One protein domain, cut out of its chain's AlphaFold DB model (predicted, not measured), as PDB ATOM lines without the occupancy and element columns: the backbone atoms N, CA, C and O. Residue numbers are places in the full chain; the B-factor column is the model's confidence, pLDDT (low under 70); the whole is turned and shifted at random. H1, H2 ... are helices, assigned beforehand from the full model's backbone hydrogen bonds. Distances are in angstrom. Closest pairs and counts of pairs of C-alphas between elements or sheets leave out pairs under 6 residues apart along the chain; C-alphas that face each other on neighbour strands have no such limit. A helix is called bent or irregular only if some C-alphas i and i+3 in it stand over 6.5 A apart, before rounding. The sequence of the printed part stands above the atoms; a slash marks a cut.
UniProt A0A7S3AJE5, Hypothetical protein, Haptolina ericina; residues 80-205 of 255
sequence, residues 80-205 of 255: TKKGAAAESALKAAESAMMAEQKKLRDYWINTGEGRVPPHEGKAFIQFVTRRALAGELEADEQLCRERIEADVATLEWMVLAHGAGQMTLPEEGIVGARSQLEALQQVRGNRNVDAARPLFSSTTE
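Overview. This is residues 80 to 205 of the 255 residues of the protein "Hypothetical protein" of Haptolina ericina (UniProt A0A7S3AJE5). The long helix H1 runs along the longest axis, with H3 beside it in the middle of the domain and H4 slanting over the other side of H3, so that H1, H3 and H4 form three layers of one helix each. H2 stands crosswise to these helices, its last turns packed on H3, while the short H5 folds back beside the end of H4, and the last residues run on to pair briefly with the link between H2 and H3. The printed part has 126 residues, with five named helices in the order H1, H2, H3, H4, H5 and no named strand; the class is all helix. It is compact, with a radius of gyration of the C-alphas of 14.7 A, yet elongated in outline, with spans of 48 by 29 by 29 A.

Along the chain. H1, the longest helix, takes in residues 80 to 111, from C-alpha 80 at (154.970, 158.302, 136.480) to C-alpha 111 at (122.640, 146.774, 105.260), a length of 46.4 A. H3 is residues 145 to 163 and measures 27.1 A from first to last C-alpha, beginning with C-alpha 145 at (129.725, 140.648, 114.574). H4, residues 171 to 187, measures 25.0 A, and H2, residues 121 to 134, measures 20.1 A. H5, residues 193 to 199, measures 11.0 A and ends with C-alpha 199 at (123.402, 137.718, 126.255). H5 is irregular: C-alphas 195 and 198 are 7.0 A apart.

Arrangement. H1 and H3 touch at a shallow tilt of 26 degrees and run opposite ways; their closest C-alphas, those of Met 97 and Ala 153, are 4.6 A apart. H1 is close to H2 but not clearly touching it, with the C-alphas of Gln 101 and Ile 125 closest at 7.2 A, and their lines are about perpendicular at 80 degrees. H1 is apart from H4 and from H5. H3 and H4 form a helical hairpin, touching at a steep tilt of 39 degrees and running opposite ways; their closest C-alphas, those of Val 152 and Leu 181, are 5.9 A apart. H2 touches H3 with residues 128 to 133 alone, about perpendicular at 85 degrees, and the closest C-alphas are those of Ala 132 and Asp 151 at 4.8 A. H2 touches H4 with residue 133 alone, about perpendicular at 88 degrees; the closest C-alphas are those of Leu 133 and Ala 177 at 5.8 A. H4 and H5 form a second helical hairpin, at a shallow tilt of 26 degrees, opposite ways, where residues 180 to 187 of H4 alone touch H5; the C-alphas of Val 187 and Ala 196 are closest at 6.1 A. H3 and H5 are close but not clearly touching, with the C-alphas of Arg 145 and Val 193 closest at 6.3 A, and H2 is apart from H5. In H1, H2 and H3 every O i to N i+4 pair is within hydrogen-bond range; H4 has 12 of 13, and H5 has 0 of 3 but 3 of 4 O i to N i+3 pairs within range.

Size, cuts and confidence. The C-alphas farthest apart, those of Thr 80 and Glu 205, are 51.3 A from each other. The printed part has no cut. The link from H4 to H5 is tight; the links from H1 to H2, H2 to H3 and H3 to H4 are short, and no link is long. Residues 136 to 137, in the link from H2 to H3, pair in parallel with residues 201 to 202, after H5. The mean pLDDT of the printed part is 87.6; residues 80 to 83, 118 to 119 and 203 to 205 are under 70.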
ATOM      1  N   THR A  80     155.157 157.574 137.748       42.72
ATOM      2  CA  THR A  80     154.970 158.302 136.480       42.72
ATOM      3  C   THR A  80     154.865 157.352 135.285       42.72
ATOM      4  O   THR A  80     154.061 157.574 134.387       42.72
ATOM      5  N   LYS A  81     155.618 156.241 135.296       52.75
ATOM      6  CA  LYS A  81     155.555 155.220 134.236       52.75
ATOM      7  C   LYS A  81     154.262 154.389 134.287       52.75
ATOM      8  O   LYS A  81     153.747 154.025 133.236       52.75
ATOM      9  N   LYS A  82     153.714 154.124 135.483       53.53
ATOM     10  CA  LYS A  82     152.434 153.406 135.653       53.53
ATOM     11  C   LYS A  82     151.227 154.279 135.285       53.53
ATOM     12  O   LYS A  82     150.303 153.774 134.660       53.53
ATOM     13  N   GLY A  83     151.272 155.579 135.592       62.53
ATOM     14  CA  GLY A  83     150.289 156.555 135.105       62.53
ATOM     15  C   GLY A  83     150.300 156.676 133.579       62.53
ATOM     16  O   GLY A  83     149.256 156.551 132.954       62.53
ATOM     17  N   ALA A  84     151.489 156.790 132.971       73.38
ATOM     18  CA  ALA A  84     151.629 156.849 131.514       73.38
ATOM     19  C   ALA A  84     151.130 155.574 130.806       73.38
ATOM     20  O   ALA A  84     150.523 155.658 129.743       73.38
ATOM     21  N   ALA A  85     151.351 154.392 131.395       78.25
ATOM     22  CA  ALA A  85     150.835 153.135 130.855       78.25
ATOM     23  C   ALA A  85     149.301 153.048 130.937       78.25
ATOM     24  O   ALA A  85     148.668 152.629 129.971       78.25
ATOM     25  N   ALA A  86     148.701 153.474 132.054       81.12
ATOM     26  CA  ALA A  86     147.247 153.505 132.212       81.12
ATOM     27  C   ALA A  86     146.587 154.517 131.262       81.12
ATOM     28  O   ALA A  86     145.585 154.207 130.627       81.12
ATOM     29  N   GLU A  87     147.184 155.700 131.105       86.06
ATOM     30  CA  GLU A  87     146.706 156.722 130.174       86.06
ATOM     31  C   GLU A  87     146.832 156.267 128.713       86.06
ATOM     32  O   GLU A  87     145.908 156.443 127.921       86.06
ATOM     33  N   SER A  88     147.948 155.625 128.350       89.62
ATOM     34  CA  SER A  88     148.129 155.051 127.013       89.62
ATOM     35  C   SER A  88     147.138 153.922 126.734       89.62
ATOM     36  O   SER A  88     146.643 153.830 125.614       89.62
ATOM     37  N   ALA A  89     146.851 153.067 127.720       90.44
ATOM     38  CA  ALA A  89     145.857 152.007 127.586       90.44
ATOM     39  C   ALA A  89     144.447 152.585 127.417       90.44
ATOM     40  O   ALA A  89     143.697 152.112 126.569       90.44
ATOM     41  N   LEU A  90     144.117 153.646 128.158       91.06
ATOM     42  CA  LEU A  90     142.832 154.327 128.036       91.06
ATOM     43  C   LEU A  90     142.653 154.961 126.651       91.06
ATOM     44  O   LEU A  90     141.621 154.750 126.022       91.06
ATOM     45  N   LYS A  91     143.674 155.662 126.141       93.69
ATOM     46  CA  LYS A  91     143.667 156.235 124.782       93.69
ATOM     47  C   LYS A  91     143.561 155.161 123.698       93.69
ATOM     48  O   LYS A  91     142.864 155.351 122.704       93.69
ATOM     49  N   ALA A  92     144.244 154.029 123.875       94.19
ATOM     50  CA  ALA A  92     144.146 152.904 122.950       94.19
ATOM     51  C   ALA A  92     142.738 152.286 122.956       94.19
ATOM     52  O   ALA A  92     142.184 152.043 121.887       94.19
ATOM     53  N   ALA A  93     142.149 152.089 124.139       94.31
ATOM     54  CA  ALA A  93     140.786 151.582 124.288       94.31
ATOM     55  C   ALA A  93     139.746 152.550 123.710       94.31
ATOM     56  O   ALA A  93     138.819 152.122 123.033       94.31
ATOM     57  N   GLU A  94     139.930 153.857 123.907       95.12
ATOM     58  CA  GLU A  94     139.068 154.890 123.325       95.12
ATOM     59  C   GLU A  94     139.121 154.858 121.795       95.12
ATOM     60  O   GLU A  94     138.088 154.829 121.130       95.12
ATOM     61  N   SER A  95     140.326 154.789 121.225       95.19
ATOM     62  CA  SER A  95     140.513 154.666 119.776       95.19
ATOM     63  C   SER A  95     139.865 153.391 119.220       95.19
ATOM     64  O   SER A  95     139.184 153.440 118.195       95.19
ATOM     65  N   ALA A  96     140.016 152.259 119.918       95.88
ATOM     66  CA  ALA A  96     139.388 150.995 119.540       95.88
ATOM     67  C   ALA A  96     137.854 151.079 119.586       95.88
ATOM     68  O   ALA A  96     137.201 150.698 118.617       95.88
ATOM     69  N   MET A  97     137.285 151.647 120.653       96.44
ATOM     70  CA  MET A  97     135.845 151.896 120.772       96.44
ATOM     71  C   MET A  97     135.329 152.705 119.580       96.44
ATOM     72  O   MET A  97     134.377 152.293 118.923       96.44
ATOM     73  N   MET A  98     135.982 153.822 119.254       94.62
ATOM     74  CA  MET A  98     135.565 154.681 118.143       94.62
ATOM     75  C   MET A  98     135.673 153.967 116.788       94.62
ATOM     76  O   MET A  98     134.806 154.139 115.930       94.62
ATOM     77  N   ALA A  99     136.711 153.151 116.589       95.75
ATOM     78  CA  ALA A  99     136.894 152.379 115.366       95.75
ATOM     79  C   ALA A  99     135.811 151.301 115.187       95.75
ATOM     80  O   ALA A  99     135.251 151.190 114.097       95.75
ATOM     81  N   GLU A 100     135.485 150.535 116.232       96.62
ATOM     82  CA  GLU A 100     134.444 149.500 116.157       96.62
ATOM     83  C   GLU A 100     133.040 150.107 116.044       96.62
ATOM     84  O   GLU A 100     132.240 149.661 115.224       96.62
ATOM     85  N   GLN A 101     132.756 151.196 116.767       94.69
ATOM     86  CA  GLN A 101     131.495 151.927 116.616       94.69
ATOM     87  C   GLN A 101     131.334 152.504 115.201       94.69
ATOM     88  O   GLN A 101     130.236 152.471 114.646       94.69
ATOM     89  N   LYS A 102     132.420 152.978 114.574       92.94
ATOM     90  CA  LYS A 102     132.393 153.395 113.166       92.94
ATOM     91  C   LYS A 102     132.039 152.227 112.241       92.94
ATOM     92  O   LYS A 102     131.162 152.392 111.403       92.94
ATOM     93  N   LYS A 103     132.652 151.052 112.421       94.56
ATOM     94  CA  LYS A 103     132.320 149.859 111.620       94.56
ATOM     95  C   LYS A 103     130.863 149.439 111.788       94.56
ATOM     96  O   LYS A 103     130.219 149.130 110.795       94.56
ATOM     97  N   LEU A 104     130.338 149.464 113.016       93.75
ATOM     98  CA  LEU A 104     128.927 149.177 113.281       93.75
ATOM     99  C   LEU A 104     128.009 150.168 112.561       93.75
ATOM    100  O   LEU A 104     127.032 149.765 111.938       93.75
ATOM    101  N   ARG A 105     128.342 151.462 112.606       91.62
ATOM    102  CA  ARG A 105     127.591 152.490 111.883       91.62
ATOM    103  C   ARG A 105     127.604 152.238 110.379       91.62
ATOM    104  O   ARG A 105     126.548 152.280 109.757       91.62
ATOM    105  N   ASP A 106     128.781 151.994 109.813       91.19
ATOM    106  CA  ASP A 106     128.945 151.741 108.381       91.19
ATOM    107  C   ASP A 106     128.182 150.471 107.970       91.19
ATOM    108  O   ASP A 106     127.515 150.462 106.938       91.19
ATOM    109  N   TYR A 107     128.205 149.427 108.804       92.00
ATOM    110  CA  TYR A 107     127.410 148.215 108.617       92.00
ATOM    111  C   TYR A 107     125.912 148.534 108.557       92.00
ATOM    112  O   TYR A 107     125.287 148.239 107.544       92.00
ATOM    113  N   TRP A 108     125.356 149.216 109.564       90.88
ATOM    114  CA  TRP A 108     123.931 149.578 109.598       90.88
ATOM    115  C   TRP A 108     123.501 150.470 108.430       90.88
ATOM    116  O   TRP A 108     122.417 150.293 107.881       90.88
ATOM    117  N   ILE A 109     124.356 151.405 108.004       88.69
ATOM    118  CA  ILE A 109     124.088 152.233 106.818       88.69
ATOM    119  C   ILE A 109     124.008 151.366 105.554       88.69
ATOM    120  O   ILE A 109     123.127 151.580 104.726       88.69
ATOM    121  N   ASN A 110     124.918 150.402 105.402       89.12
ATOM    122  CA  ASN A 110     125.031 149.602 104.183       89.12
ATOM    123  C   ASN A 110     123.999 148.473 104.098       89.12
ATOM    124  O   ASN A 110     123.571 148.125 103.000       89.12
ATOM    125  N   THR A 111     123.613 147.877 105.227       87.06
ATOM    126  CA  THR A 111     122.640 146.774 105.260       87.06
ATOM    127  C   THR A 111     121.208 147.255 105.461       87.06
ATOM    128  O   THR A 111     120.273 146.509 105.177       87.06
ATOM    129  N   GLY A 112     121.019 148.488 105.943       82.38
ATOM    130  CA  GLY A 112     119.718 148.968 106.405       82.38
ATOM    131  C   GLY A 112     119.247 148.279 107.690       82.38
ATOM    132  O   GLY A 112     118.087 148.435 108.064       82.38
ATOM    133  N   GLU A 113     120.116 147.507 108.352       75.88
ATOM    134  CA  GLU A 113     119.830 146.882 109.641       75.88
ATOM    135  C   GLU A 113     120.067 147.876 110.779       75.88
ATOM    136  O   GLU A 113     121.018 148.653 110.750       75.88
ATOM    137  N   GLY A 114     119.233 147.820 111.818       71.06
ATOM    138  CA  GLY A 114     119.377 148.663 113.000       71.06
ATOM    139  C   GLY A 114     119.018 150.135 112.771       71.06
ATOM    140  O   GLY A 114     118.655 150.587 111.685       71.06
ATOM    141  N   ARG A 115     119.097 150.921 113.850       74.31
ATOM    142  CA  ARG A 115     118.705 152.332 113.843       74.31
ATOM    143  C   ARG A 115     119.926 153.230 113.959       74.31
ATOM    144  O   ARG A 115     120.482 153.393 115.043       74.31
ATOM    145  N   VAL A 116     120.305 153.879 112.861       75.06
ATOM    146  CA  VAL A 116     121.293 154.967 112.885       75.06
ATOM    147  C   VAL A 116     120.558 156.270 113.217       75.06
ATOM    148  O   VAL A 116     119.702 156.693 112.437       75.06
ATOM    149  N   PRO A 117     120.841 156.936 114.354       73.75
ATOM    150  CA  PRO A 117     120.246 158.230 114.649       73.75
ATOM    151  C   PRO A 117     120.560 159.242 113.528       73.75
ATOM    152  O   PRO A 117     121.698 159.291 113.055       73.75
ATOM    153  N   PRO A 118     119.577 160.058 113.104       62.09
ATOM    154  CA  PRO A 118     119.681 160.890 111.903       62.09
ATOM    155  C   PRO A 118     120.721 162.018 111.988       62.09
ATOM    156  O   PRO A 118     121.130 162.533 110.949       62.09
ATOM    157  N   HIS A 119     121.182 162.402 113.185       53.56
ATOM    158  CA  HIS A 119     122.110 163.521 113.358       53.56
ATOM    159  C   HIS A 119     123.188 163.254 114.415       53.56
ATOM    160  O   HIS A 119     122.898 162.736 115.488       53.56
ATOM    161  N   GLU A 120     124.408 163.692 114.082       70.56
ATOM    162  CA  GLU A 120     125.629 163.780 114.896       70.56
ATOM    163  C   GLU A 120     126.276 162.454 115.335       70.56
ATOM    164  O   GLU A 120     125.682 161.613 116.008       70.56
ATOM    165  N   GLY A 121     127.580 162.315 115.050       78.25
ATOM    166  CA  GLY A 121     128.390 161.191 115.541       78.25
ATOM    167  C   GLY A 121     128.333 161.035 117.066       78.25
ATOM    168  O   GLY A 121     128.385 159.920 117.574       78.25
ATOM    169  N   LYS A 122     128.114 162.133 117.801       84.50
ATOM    170  CA  LYS A 122     127.928 162.117 119.256       84.50
ATOM    171  C   LYS A 122     126.653 161.386 119.688       84.50
ATOM    172  O   LYS A 122     126.708 160.611 120.641       84.50
ATOM    173  N   ALA A 123     125.527 161.613 119.010       86.81
ATOM    174  CA  ALA A 123     124.271 160.944 119.343       86.81
ATOM    175  C   ALA A 123     124.368 159.437 119.077       86.81
ATOM    176  O   ALA A 123     123.888 158.641 119.881       86.81
ATOM    177  N   PHE A 124     125.058 159.048 118.001       89.00
ATOM    178  CA  PHE A 124     125.348 157.645 117.710       89.00
ATOM    179  C   PHE A 124     126.207 156.993 118.804       89.00
ATOM    180  O   PHE A 124     125.832 155.944 119.318       89.00
ATOM    181  N   ILE A 125     127.306 157.633 119.220       90.81
ATOM    182  CA  ILE A 125     128.167 157.115 120.298       90.81
ATOM    183  C   ILE A 125     127.360 156.944 121.590       90.81
ATOM    184  O   ILE A 125     127.405 155.890 122.213       90.81
ATOM    185  N   GLN A 126     126.569 157.948 121.982       90.88
ATOM    186  CA  GLN A 126     125.720 157.858 123.177       90.88
ATOM    187  C   GLN A 126     124.681 156.736 123.076       90.88
ATOM    188  O   GLN A 126     124.420 156.052 124.068       90.88
ATOM    189  N   PHE A 127     124.095 156.554 121.892       90.25
ATOM    190  CA  PHE A 127     123.143 155.488 121.615       90.25
ATOM    191  C   PHE A 127     123.788 154.108 121.777       90.25
ATOM    192  O   PHE A 127     123.296 153.308 122.571       90.25
ATOM    193  N   VAL A 128     124.918 153.853 121.111       91.81
ATOM    194  CA  VAL A 128     125.623 152.564 121.205       91.81
ATOM    195  C   VAL A 128     126.113 152.312 122.630       91.81
ATOM    196  O   VAL A 128     125.881 151.234 123.166       91.81
ATOM    197  N   THR A 129     126.681 153.315 123.305       93.00
ATOM    198  CA  THR A 129     127.153 153.168 124.690       93.00
ATOM    199  C   THR A 129     126.037 152.812 125.663       93.00
ATOM    200  O   THR A 129     126.213 151.927 126.501       93.00
ATOM    201  N   ARG A 130     124.867 153.453 125.549       92.19
ATOM    202  CA  ARG A 130     123.708 153.110 126.386       92.19
ATOM    203  C   ARG A 130     123.300 151.654 126.185       92.19
ATOM    204  O   ARG A 130     123.014 150.959 127.155       92.19
ATOM    205  N   ARG A 131     123.290 151.197 124.936       92.19
ATOM    206  CA  ARG A 131     122.829 149.852 124.590       92.19
ATOM    207  C   ARG A 131     123.843 148.767 124.924       92.19
ATOM    208  O   ARG A 131     123.428 147.695 125.349       92.19
ATOM    209  N   ALA A 132     125.138 149.057 124.820       94.62
ATOM    210  CA  ALA A 132     126.199 148.171 125.289       94.62
ATOM    211  C   ALA A 132     126.093 147.924 126.804       94.62
ATOM    212  O   ALA A 132     126.244 146.792 127.255       94.62
ATOM    213  N   LEU A 133     125.781 148.967 127.588       92.75
ATOM    214  CA  LEU A 133     125.548 148.841 129.032       92.75
ATOM    215  C   LEU A 133     124.276 148.069 129.372       92.75
ATOM    216  O   LEU A 133     124.282 147.274 130.306       92.75
ATOM    217  N   ALA A 134     123.191 148.337 128.646       91.44
ATOM    218  CA  ALA A 134     121.917 147.670 128.877       91.44
ATOM    219  C   ALA A 134     121.917 146.215 128.373       91.44
ATOM    220  O   ALA A 134     121.093 145.415 128.806       91.44
ATOM    221  N   GLY A 135     122.838 145.864 127.466       93.25
ATOM    222  CA  GLY A 135     122.830 144.573 126.787       93.25
ATOM    223  C   GLY A 135     121.558 144.394 125.962       93.25
ATOM    224  O   GLY A 135     120.956 143.328 125.982       93.25
ATOM    225  N   GLU A 136     121.101 145.443 125.277       92.44
ATOM    226  CA  GLU A 136     119.800 145.449 124.595       92.44
ATOM    227  C   GLU A 136     119.930 145.367 123.071       92.44
ATOM    228  O   GLU A 136     120.737 146.084 122.459       92.44
ATOM    229  N   LEU A 137     119.062 144.558 122.458       89.06
ATOM    230  CA  LEU A 137     118.785 144.515 121.018       89.06
ATOM    231  C   LEU A 137     117.413 145.140 120.720       89.06
ATOM    232  O   LEU A 137     116.442 144.871 121.428       89.06
ATOM    233  N   GLU A 138     117.337 145.958 119.666       84.81
ATOM    234  CA  GLU A 138     116.056 146.439 119.135       84.81
ATOM    235  C   GLU A 138     115.279 145.262 118.533       84.81
ATOM    236  O   GLU A 138     115.867 144.247 118.147       84.81
ATOM    237  N   ALA A 139     113.954 145.390 118.461       79.25
ATOM    238  CA  ALA A 139     113.069 144.307 118.032       79.25
ATOM    239  C   ALA A 139     113.382 143.785 116.615       79.25
ATOM    240  O   ALA A 139     113.217 142.596 116.341       79.25
ATOM    241  N   ASP A 140     113.852 144.667 115.737       80.50
ATOM    242  CA  ASP A 140     114.216 144.405 114.346       80.50
ATOM    243  C   ASP A 140     115.734 144.316 114.117       80.50
ATOM    244  O   ASP A 140     116.179 144.074 112.995       80.50
ATOM    245  N   GLU A 141     116.552 144.474 115.161       84.88
ATOM    246  CA  GLU A 141     118.002 144.415 115.010       84.88
ATOM    247  C   GLU A 141     118.496 142.975 114.929       84.88
ATOM    248  O   GLU A 141     118.372 142.164 115.855       84.88
ATOM    249  N   GLN A 142     119.142 142.678 113.808       86.62
ATOM    250  CA  GLN A 142     119.896 141.454 113.658       86.62
ATOM    251  C   GLN A 142     121.232 141.572 114.393       86.62
ATOM    252  O   GLN A 142     121.998 142.517 114.216       86.62
ATOM    253  N   LEU A 143     121.524 140.574 115.228       91.44
ATOM    254  CA  LEU A 143     122.804 140.493 115.908       91.44
ATOM    255  C   LEU A 143     123.911 140.187 114.892       91.44
ATOM    256  O   LEU A 143     123.948 139.099 114.316       91.44
ATOM    257  N   CYS A 144     124.821 141.137 114.704       92.44
ATOM    258  CA  CYS A 144     125.980 141.007 113.829       92.44
ATOM    259  C   CYS A 144     127.296 141.017 114.621       92.44
ATOM    260  O   CYS A 144     127.345 141.313 115.820       92.44
ATOM    261  N   ARG A 145     128.398 140.680 113.945       94.62
ATOM    262  CA  ARG A 145     129.725 140.648 114.574       94.62
ATOM    263  C   ARG A 145     130.187 142.049 114.962       94.62
ATOM    264  O   ARG A 145     130.748 142.232 116.038       94.62
ATOM    265  N   GLU A 146     129.929 143.020 114.098       94.94
ATOM    266  CA  GLU A 146     130.240 144.434 114.285       94.94
ATOM    267  C   GLU A 146     129.573 144.960 115.553       94.94
ATOM    268  O   GLU A 146     130.180 145.735 116.292       94.94
ATOM    269  N   ARG A 147     128.361 144.478 115.856       94.81
ATOM    270  CA  ARG A 147     127.657 144.841 117.080       94.81
ATOM    271  C   ARG A 147     128.371 144.327 118.328       94.81
ATOM    272  O   ARG A 147     128.579 145.087 119.268       94.81
ATOM    273  N   ILE A 148     128.781 143.060 118.320       95.56
ATOM    274  CA  ILE A 148     129.502 142.443 119.442       95.56
ATOM    275  C   ILE A 148     130.843 143.150 119.677       95.56
ATOM    276  O   ILE A 148     131.165 143.481 120.815       95.56
ATOM    277  N   GLU A 149     131.624 143.409 118.623       96.75
ATOM    278  CA  GLU A 149     132.929 144.074 118.762       96.75
ATOM    279  C   GLU A 149     132.786 145.532 119.226       96.75
ATOM    280  O   GLU A 149     133.575 145.982 120.061       96.75
ATOM    281  N   ALA A 150     131.760 146.253 118.756       96.25
ATOM    282  CA  ALA A 150     131.461 147.603 119.228       96.25
ATOM    283  C   ALA A 150     131.085 147.621 120.716       96.25
ATOM    284  O   ALA A 150     131.621 148.446 121.463       96.25
ATOM    285  N   ASP A 151     130.231 146.702 121.169       97.12
ATOM    286  CA  ASP A 151     129.828 146.618 122.576       97.12
ATOM    287  C   ASP A 151     131.016 146.217 123.468       97.12
ATOM    288  O   ASP A 151     131.247 146.853 124.496       97.12
ATOM    289  N   VAL A 152     131.842 145.251 123.044       97.31
ATOM    290  CA  VAL A 152     133.069 144.863 123.763       97.31
ATOM    291  C   VAL A 152     134.027 146.043 123.902       97.31
ATOM    292  O   VAL A 152     134.436 146.364 125.017       97.31
ATOM    293  N   ALA A 153     134.366 146.718 122.801       97.75
ATOM    294  CA  ALA A 153     135.307 147.836 122.834       97.75
ATOM    295  C   ALA A 153     134.778 149.000 123.690       97.75
ATOM    296  O   ALA A 153     135.538 149.643 124.420       97.75
ATOM    297  N   THR A 154     133.463 149.233 123.654       97.56
ATOM    298  CA  THR A 154     132.798 150.237 124.488       97.56
ATOM    299  C   THR A 154     132.902 149.887 125.971       97.56
ATOM    300  O   THR A 154     133.365 150.707 126.764       97.56
ATOM    301  N   LEU A 155     132.538 148.662 126.360       97.56
ATOM    302  CA  LEU A 155     132.593 148.220 127.756       97.56
ATOM    303  C   LEU A 155     134.035 148.172 128.292       97.56
ATOM    304  O   LEU A 155     134.274 148.586 129.428       97.56
ATOM    305  N   GLU A 156     135.010 147.745 127.480       97.38
ATOM    306  CA  GLU A 156     136.441 147.774 127.833       97.38
ATOM    307  C   GLU A 156     136.907 149.197 128.156       97.38
ATOM    308  O   GLU A 156     137.499 149.432 129.218       97.38
ATOM    309  N   TRP A 157     136.596 150.164 127.286       97.06
ATOM    310  CA  TRP A 157     136.916 151.569 127.531       97.06
ATOM    311  C   TRP A 157     136.238 152.087 128.801       97.06
ATOM    312  O   TRP A 157     136.899 152.715 129.629       97.06
ATOM    313  N   MET A 158     134.956 151.780 129.011       95.81
ATOM    314  CA  MET A 158     134.212 152.238 130.186       95.81
ATOM    315  C   MET A 158     134.800 151.712 131.499       95.81
ATOM    316  O   MET A 158     134.972 152.477 132.454       95.81
ATOM    317  N   VAL A 159     135.143 150.422 131.551       95.69
ATOM    318  CA  VAL A 159     135.749 149.797 132.736       95.69
ATOM    319  C   VAL A 159     137.119 150.411 133.034       95.69
ATOM    320  O   VAL A 159     137.424 150.695 134.199       95.69
ATOM    321  N   LEU A 160     137.928 150.665 132.002       94.31
ATOM    322  CA  LEU A 160     139.228 151.325 132.144       94.31
ATOM    323  C   LEU A 160     139.087 152.788 132.581       94.31
ATOM    324  O   LEU A 160     139.780 153.216 133.505       94.31
ATOM    325  N   ALA A 161     138.171 153.542 131.971       93.12
ATOM    326  CA  ALA A 161     137.901 154.940 132.299       93.12
ATOM    327  C   ALA A 161     137.424 155.096 133.750       93.12
ATOM    328  O   ALA A 161     137.872 156.004 134.455       93.12
ATOM    329  N   HIS A 162     136.572 154.179 134.216       92.19
ATOM    330  CA  HIS A 162     136.139 154.129 135.608       92.19
ATOM    331  C   HIS A 162     137.298 153.804 136.559       92.19
ATOM    332  O   HIS A 162     137.523 154.526 137.529       92.19
ATOM    333  N   GLY A 163     138.096 152.775 136.252       90.62
ATOM    334  CA  GLY A 163     139.274 152.413 137.051       90.62
ATOM    335  C   GLY A 163     140.348 153.509 137.108       90.62
ATOM    336  O   GLY A 163     141.082 153.603 138.091       90.62
ATOM    337  N   ALA A 164     140.420 154.357 136.081       89.06
ATOM    338  CA  ALA A 164     141.303 155.520 136.014       89.06
ATOM    339  C   ALA A 164     140.722 156.786 136.678       89.06
ATOM    340  O   ALA A 164     141.402 157.813 136.717       89.06
ATOM    341  N   GLY A 165     139.478 156.745 137.173       88.69
ATOM    342  CA  GLY A 165     138.789 157.901 137.755       88.69
ATOM    343  C   GLY A 165     138.414 158.995 136.746       88.69
ATOM    344  O   GLY A 165     138.124 160.116 137.155       88.69
ATOM    345  N   GLN A 166     138.432 158.696 135.441       87.69
ATOM    346  CA  GLN A 166     138.023 159.621 134.370       87.69
ATOM    347  C   GLN A 166     136.502 159.646 134.180       87.69
ATOM    348  O   GLN A 166     135.953 160.607 133.648       87.69
ATOM    349  N   MET A 167     135.817 158.595 134.637       88.94
ATOM    350  CA  MET A 167     134.366 158.468 134.595       88.94
ATOM    351  C   MET A 167     133.846 157.876 135.903       88.94
ATOM    352  O   MET A 167     134.452 156.978 136.488       88.94
ATOM    353  N   THR A 168     132.686 158.353 136.345       91.19
ATOM    354  CA  THR A 168     131.970 157.771 137.483       91.19
ATOM    355  C   THR A 168     130.759 157.018 136.957       91.19
ATOM    356  O   THR A 168     129.940 157.586 136.244       91.19
ATOM    357  N   LEU A 169     130.669 155.737 137.299       87.62
ATOM    358  CA  LEU A 169     129.491 154.909 137.079       87.62
ATOM    359  C   LEU A 169     128.966 154.475 138.451       87.62
ATOM    360  O   LEU A 169     129.779 154.318 139.369       87.62
ATOM    361  N   PRO A 170     127.646 154.279 138.609       91.06
ATOM    362  CA  PRO A 170     127.117 153.630 139.803       91.06
ATOM    363  C   PRO A 170     127.721 152.227 139.944       91.06
ATOM    364  O   PRO A 170     128.071 151.595 138.943       91.06
ATOM    365  N   GLU A 171     127.833 151.735 141.179       88.50
ATOM    366  CA  GLU A 171     128.436 150.424 141.469       88.50
ATOM    367  C   GLU A 171     127.739 149.294 140.695       88.50
ATOM    368  O   GLU A 171     128.392 148.462 140.067       88.50
ATOM    369  N   GLU A 172     126.410 149.340 140.627       89.19
ATOM    370  CA  GLU A 172     125.608 148.407 139.831       89.19
ATOM    371  C   GLU A 172     125.959 148.477 138.336       89.19
ATOM    372  O   GLU A 172     126.096 147.449 137.674       89.19
ATOM    373  N   GLY A 173     126.193 149.684 137.813       89.75
ATOM    374  CA  GLY A 173     126.547 149.903 136.412       89.75
ATOM    375  C   GLY A 173     127.922 149.345 136.047       89.75
ATOM    376  O   GLY A 173     128.071 148.734 134.992       89.75
ATOM    377  N   ILE A 174     128.933 149.502 136.912       93.81
ATOM    378  CA  ILE A 174     130.270 148.944 136.645       93.81
ATOM    379  C   ILE A 174     130.301 147.419 136.807       93.81
ATOM    380  O   ILE A 174     130.992 146.743 136.040       93.81
ATOM    381  N   VAL A 175     129.556 146.862 137.768       94.19
ATOM    382  CA  VAL A 175     129.421 145.405 137.933       94.19
ATOM    383  C   VAL A 175     128.722 144.802 136.715       94.19
ATOM    384  O   VAL A 175     129.246 143.849 136.135       94.19
ATOM    385  N   GLY A 176     127.614 145.403 136.271       92.69
ATOM    386  CA  GLY A 176     126.910 145.004 135.051       92.69
ATOM    387  C   GLY A 176     127.805 145.077 133.814       92.69
ATOM    388  O   GLY A 176     127.936 144.090 133.094       92.69
ATOM    389  N   ALA A 177     128.520 146.193 133.624       93.50
ATOM    390  CA  ALA A 177     129.441 146.369 132.500       93.50
ATOM    391  C   ALA A 177     130.547 145.301 132.459       93.50
ATOM    392  O   ALA A 177     130.862 144.781 131.390       93.50
ATOM    393  N   ARG A 178     131.129 144.944 133.612       96.12
ATOM    394  CA  ARG A 178     132.146 143.881 133.704       96.12
ATOM    395  C   ARG A 178     131.570 142.504 133.400       96.12
ATOM    396  O   ARG A 178     132.197 141.753 132.660       96.12
ATOM    397  N   SER A 179     130.394 142.192 133.946       95.00
ATOM    398  CA  SER A 179     129.718 140.915 133.702       95.00
ATOM    399  C   SER A 179     129.366 140.747 132.223       95.00
ATOM    400  O   SER A 179     129.623 139.692 131.646       95.00
ATOM    401  N   GLN A 180     128.820 141.792 131.594       95.06
ATOM    402  CA  GLN A 180     128.491 141.773 130.169       95.06
ATOM    403  C   GLN A 180     129.749 141.664 129.308       95.06
ATOM    404  O   GLN A 180     129.780 140.886 128.358       95.06
ATOM    405  N   LEU A 181     130.812 142.395 129.660       96.50
ATOM    406  CA  LEU A 181     132.091 142.311 128.962       96.50
ATOM    407  C   LEU A 181     132.672 140.892 129.005       96.50
ATOM    408  O   LEU A 181     133.088 140.377 127.971       96.50
ATOM    409  N   GLU A 182     132.680 140.252 130.175       95.94
ATOM    410  CA  GLU A 182     133.161 138.877 130.329       95.94
ATOM    411  C   GLU A 182     132.341 137.903 129.472       95.94
ATOM    412  O   GLU A 182     132.912 137.091 128.740       95.94
ATOM    413  N   ALA A 183     131.012 138.024 129.494       93.81
ATOM    414  CA  ALA A 183     130.129 137.185 128.693       93.81
ATOM    415  C   ALA A 183     130.359 137.374 127.183       93.81
ATOM    416  O   ALA A 183     130.504 136.394 126.446       93.81
ATOM    417  N   LEU A 184     130.470 138.623 126.718       94.38
ATOM    418  CA  LEU A 184     130.751 138.931 125.314       94.38
ATOM    419  C   LEU A 184     132.151 138.459 124.891       94.38
ATOM    420  O   LEU A 184     132.319 137.963 123.779       94.38
ATOM    421  N   GLN A 185     133.155 138.530 125.768       94.88
ATOM    422  CA  GLN A 185     134.500 138.017 125.488       94.88
ATOM    423  C   GLN A 185     134.538 136.489 125.334       94.88
ATOM    424  O   GLN A 185     135.329 135.988 124.535       94.88
ATOM    425  N   GLN A 186     133.676 135.737 126.026       92.38
ATOM    426  CA  GLN A 186     133.588 134.278 125.860       92.38
ATOM    427  C   GLN A 186     133.064 133.870 124.477       92.38
ATOM    428  O   GLN A 186     133.449 132.830 123.943       92.38
ATOM    429  N   VAL A 187     132.200 134.695 123.883       92.06
ATOM    430  CA  VAL A 187     131.654 134.473 122.534       92.06
ATOM    431  C   VAL A 187     132.473 135.175 121.442       92.06
ATOM    432  O   VAL A 187     132.337 134.835 120.263       92.06
ATOM    433  N   ARG A 188     133.378 136.091 121.818       85.81
ATOM    434  CA  ARG A 188     134.308 136.819 120.938       85.81
ATOM    435  C   ARG A 188     135.331 135.862 120.322       85.81
ATOM    436  O   ARG A 188     136.379 135.571 120.885       85.81
ATOM    437  N   GLY A 189     135.007 135.342 119.144       79.94
ATOM    438  CA  GLY A 189     135.815 134.345 118.430       79.94
ATOM    439  C   GLY A 189     135.008 133.137 117.970       79.94
ATOM    440  O   GLY A 189     135.481 132.367 117.129       79.94
ATOM    441  N   ASN A 190     133.772 132.992 118.452       87.75
ATOM    442  CA  ASN A 190     132.837 132.051 117.870       87.75
ATOM    443  C   ASN A 190     132.448 132.525 116.461       87.75
ATOM    444  O   ASN A 190     132.143 133.696 116.244       87.75
ATOM    445  N   ARG A 191     132.458 131.609 115.485       84.31
ATOM    446  CA  ARG A 191     131.965 131.903 114.129       84.31
ATOM    447  C   ARG A 191     130.451 132.096 114.107       84.31
ATOM    448  O   ARG A 191     129.942 132.735 113.194       84.31
ATOM    449  N   ASN A 192     129.752 131.525 115.085       89.56
ATOM    450  CA  ASN A 192     128.314 131.658 115.219       89.56
ATOM    451  C   ASN A 192     127.964 132.845 116.129       89.56
ATOM    452  O   ASN A 192     128.048 132.729 117.353       89.56
ATOM    453  N   VAL A 193     127.552 133.963 115.525       89.69
ATOM    454  CA  VAL A 193     127.110 135.170 116.245       89.69
ATOM    455  C   VAL A 193     125.828 134.941 117.048       89.69
ATOM    456  O   VAL A 193     125.660 135.555 118.099       89.69
ATOM    457  N   ASP A 194     124.971 133.994 116.652       89.12
ATOM    458  CA  ASP A 194     123.734 133.693 117.385       89.12
ATOM    459  C   ASP A 194     123.995 133.096 118.771       89.12
ATOM    460  O   ASP A 194     123.139 133.181 119.649       89.12
ATOM    461  N   ALA A 195     125.193 132.557 119.017       89.25
ATOM    462  CA  ALA A 195     125.589 132.114 120.352       89.25
ATOM    463  C   ALA A 195     125.626 133.268 121.370       89.25
ATOM    464  O   ALA A 195     125.496 133.025 122.567       89.25
ATOM    465  N   ALA A 196     125.784 134.509 120.902       90.56
ATOM    466  CA  ALA A 196     125.757 135.700 121.739       90.56
ATOM    467  C   ALA A 196     124.333 136.234 121.971       90.56
ATOM    468  O   ALA A 196     124.133 137.009 122.896       90.56
ATOM    469  N   ARG A 197     123.328 135.801 121.195       91.06
ATOM    470  CA  ARG A 197     121.943 136.298 121.290       91.06
ATOM    471  C   ARG A 197     121.326 136.178 122.694       91.06
ATOM    472  O   ARG A 197     120.680 137.135 123.101       91.06
ATOM    473  N   PRO A 198     121.543 135.099 123.473       92.06
ATOM    474  CA  PRO A 198     121.032 135.009 124.845       92.06
ATOM    475  C   PRO A 198     121.639 136.029 125.822       92.06
ATOM    476  O   PRO A 198     121.101 136.209 126.909       92.06
ATOM    477  N   LEU A 199     122.760 136.664 125.461       89.81
ATOM    478  CA  LEU A 199     123.402 137.718 126.255       89.81
ATOM    479  C   LEU A 199     122.741 139.082 126.059       89.81
ATOM    480  O   LEU A 199     123.129 140.048 126.716       89.81
ATOM    481  N   PHE A 200     121.788 139.166 125.132       90.69
ATOM    482  CA  PHE A 200     121.046 140.375 124.862       90.69
ATOM    483  C   PHE A 200     119.590 140.212 125.274       90.69
ATOM    484  O   PHE A 200     118.933 139.222 124.948       90.69
ATOM    485  N   SER A 201     119.067 141.229 125.949       86.88
ATOM    486  CA  SER A 201     117.634 141.372 126.158       86.88
ATOM    487  C   SER A 201     117.018 141.971 124.900       86.88
ATOM    488  O   SER A 201     117.489 142.985 124.387       86.88
ATOM    489  N   SER A 202     115.969 141.342 124.377       74.06
ATOM    490  CA  SER A 202     115.161 141.954 123.324       74.06
ATOM    491  C   SER A 202     114.211 142.956 123.958       74.06
ATOM    492  O   SER A 202     113.446 142.594 124.856       74.06
ATOM    493  N   THR A 203     114.212 144.191 123.467       62.78
ATOM    494  CA  THR A 203     113.164 145.157 123.798       62.78
ATOM    495  C   THR A 203     111.879 144.696 123.113       62.78
ATOM    496  O   THR A 203     111.606 145.041 121.967       62.78
ATOM    497  N   THR A 204     111.113 143.824 123.771       48.97
ATOM    498  CA  THR A 204     109.806 143.389 123.269       48.97
ATOM    499  C   THR A 204     108.895 144.606 123.167       48.97
ATOM    500  O   THR A 204     108.735 145.324 124.154       48.97
ATOM    501  N   GLU A 205     108.331 144.832 121.977       49.94
ATOM    502  CA  GLU A 205     107.409 145.922 121.650       49.94
ATOM    503  C   GLU A 205     106.475 146.274 122.817       49.94
ATOM    504  O   GLU A 205     105.677 145.457 123.278       49.94
TER     505      GLU A 205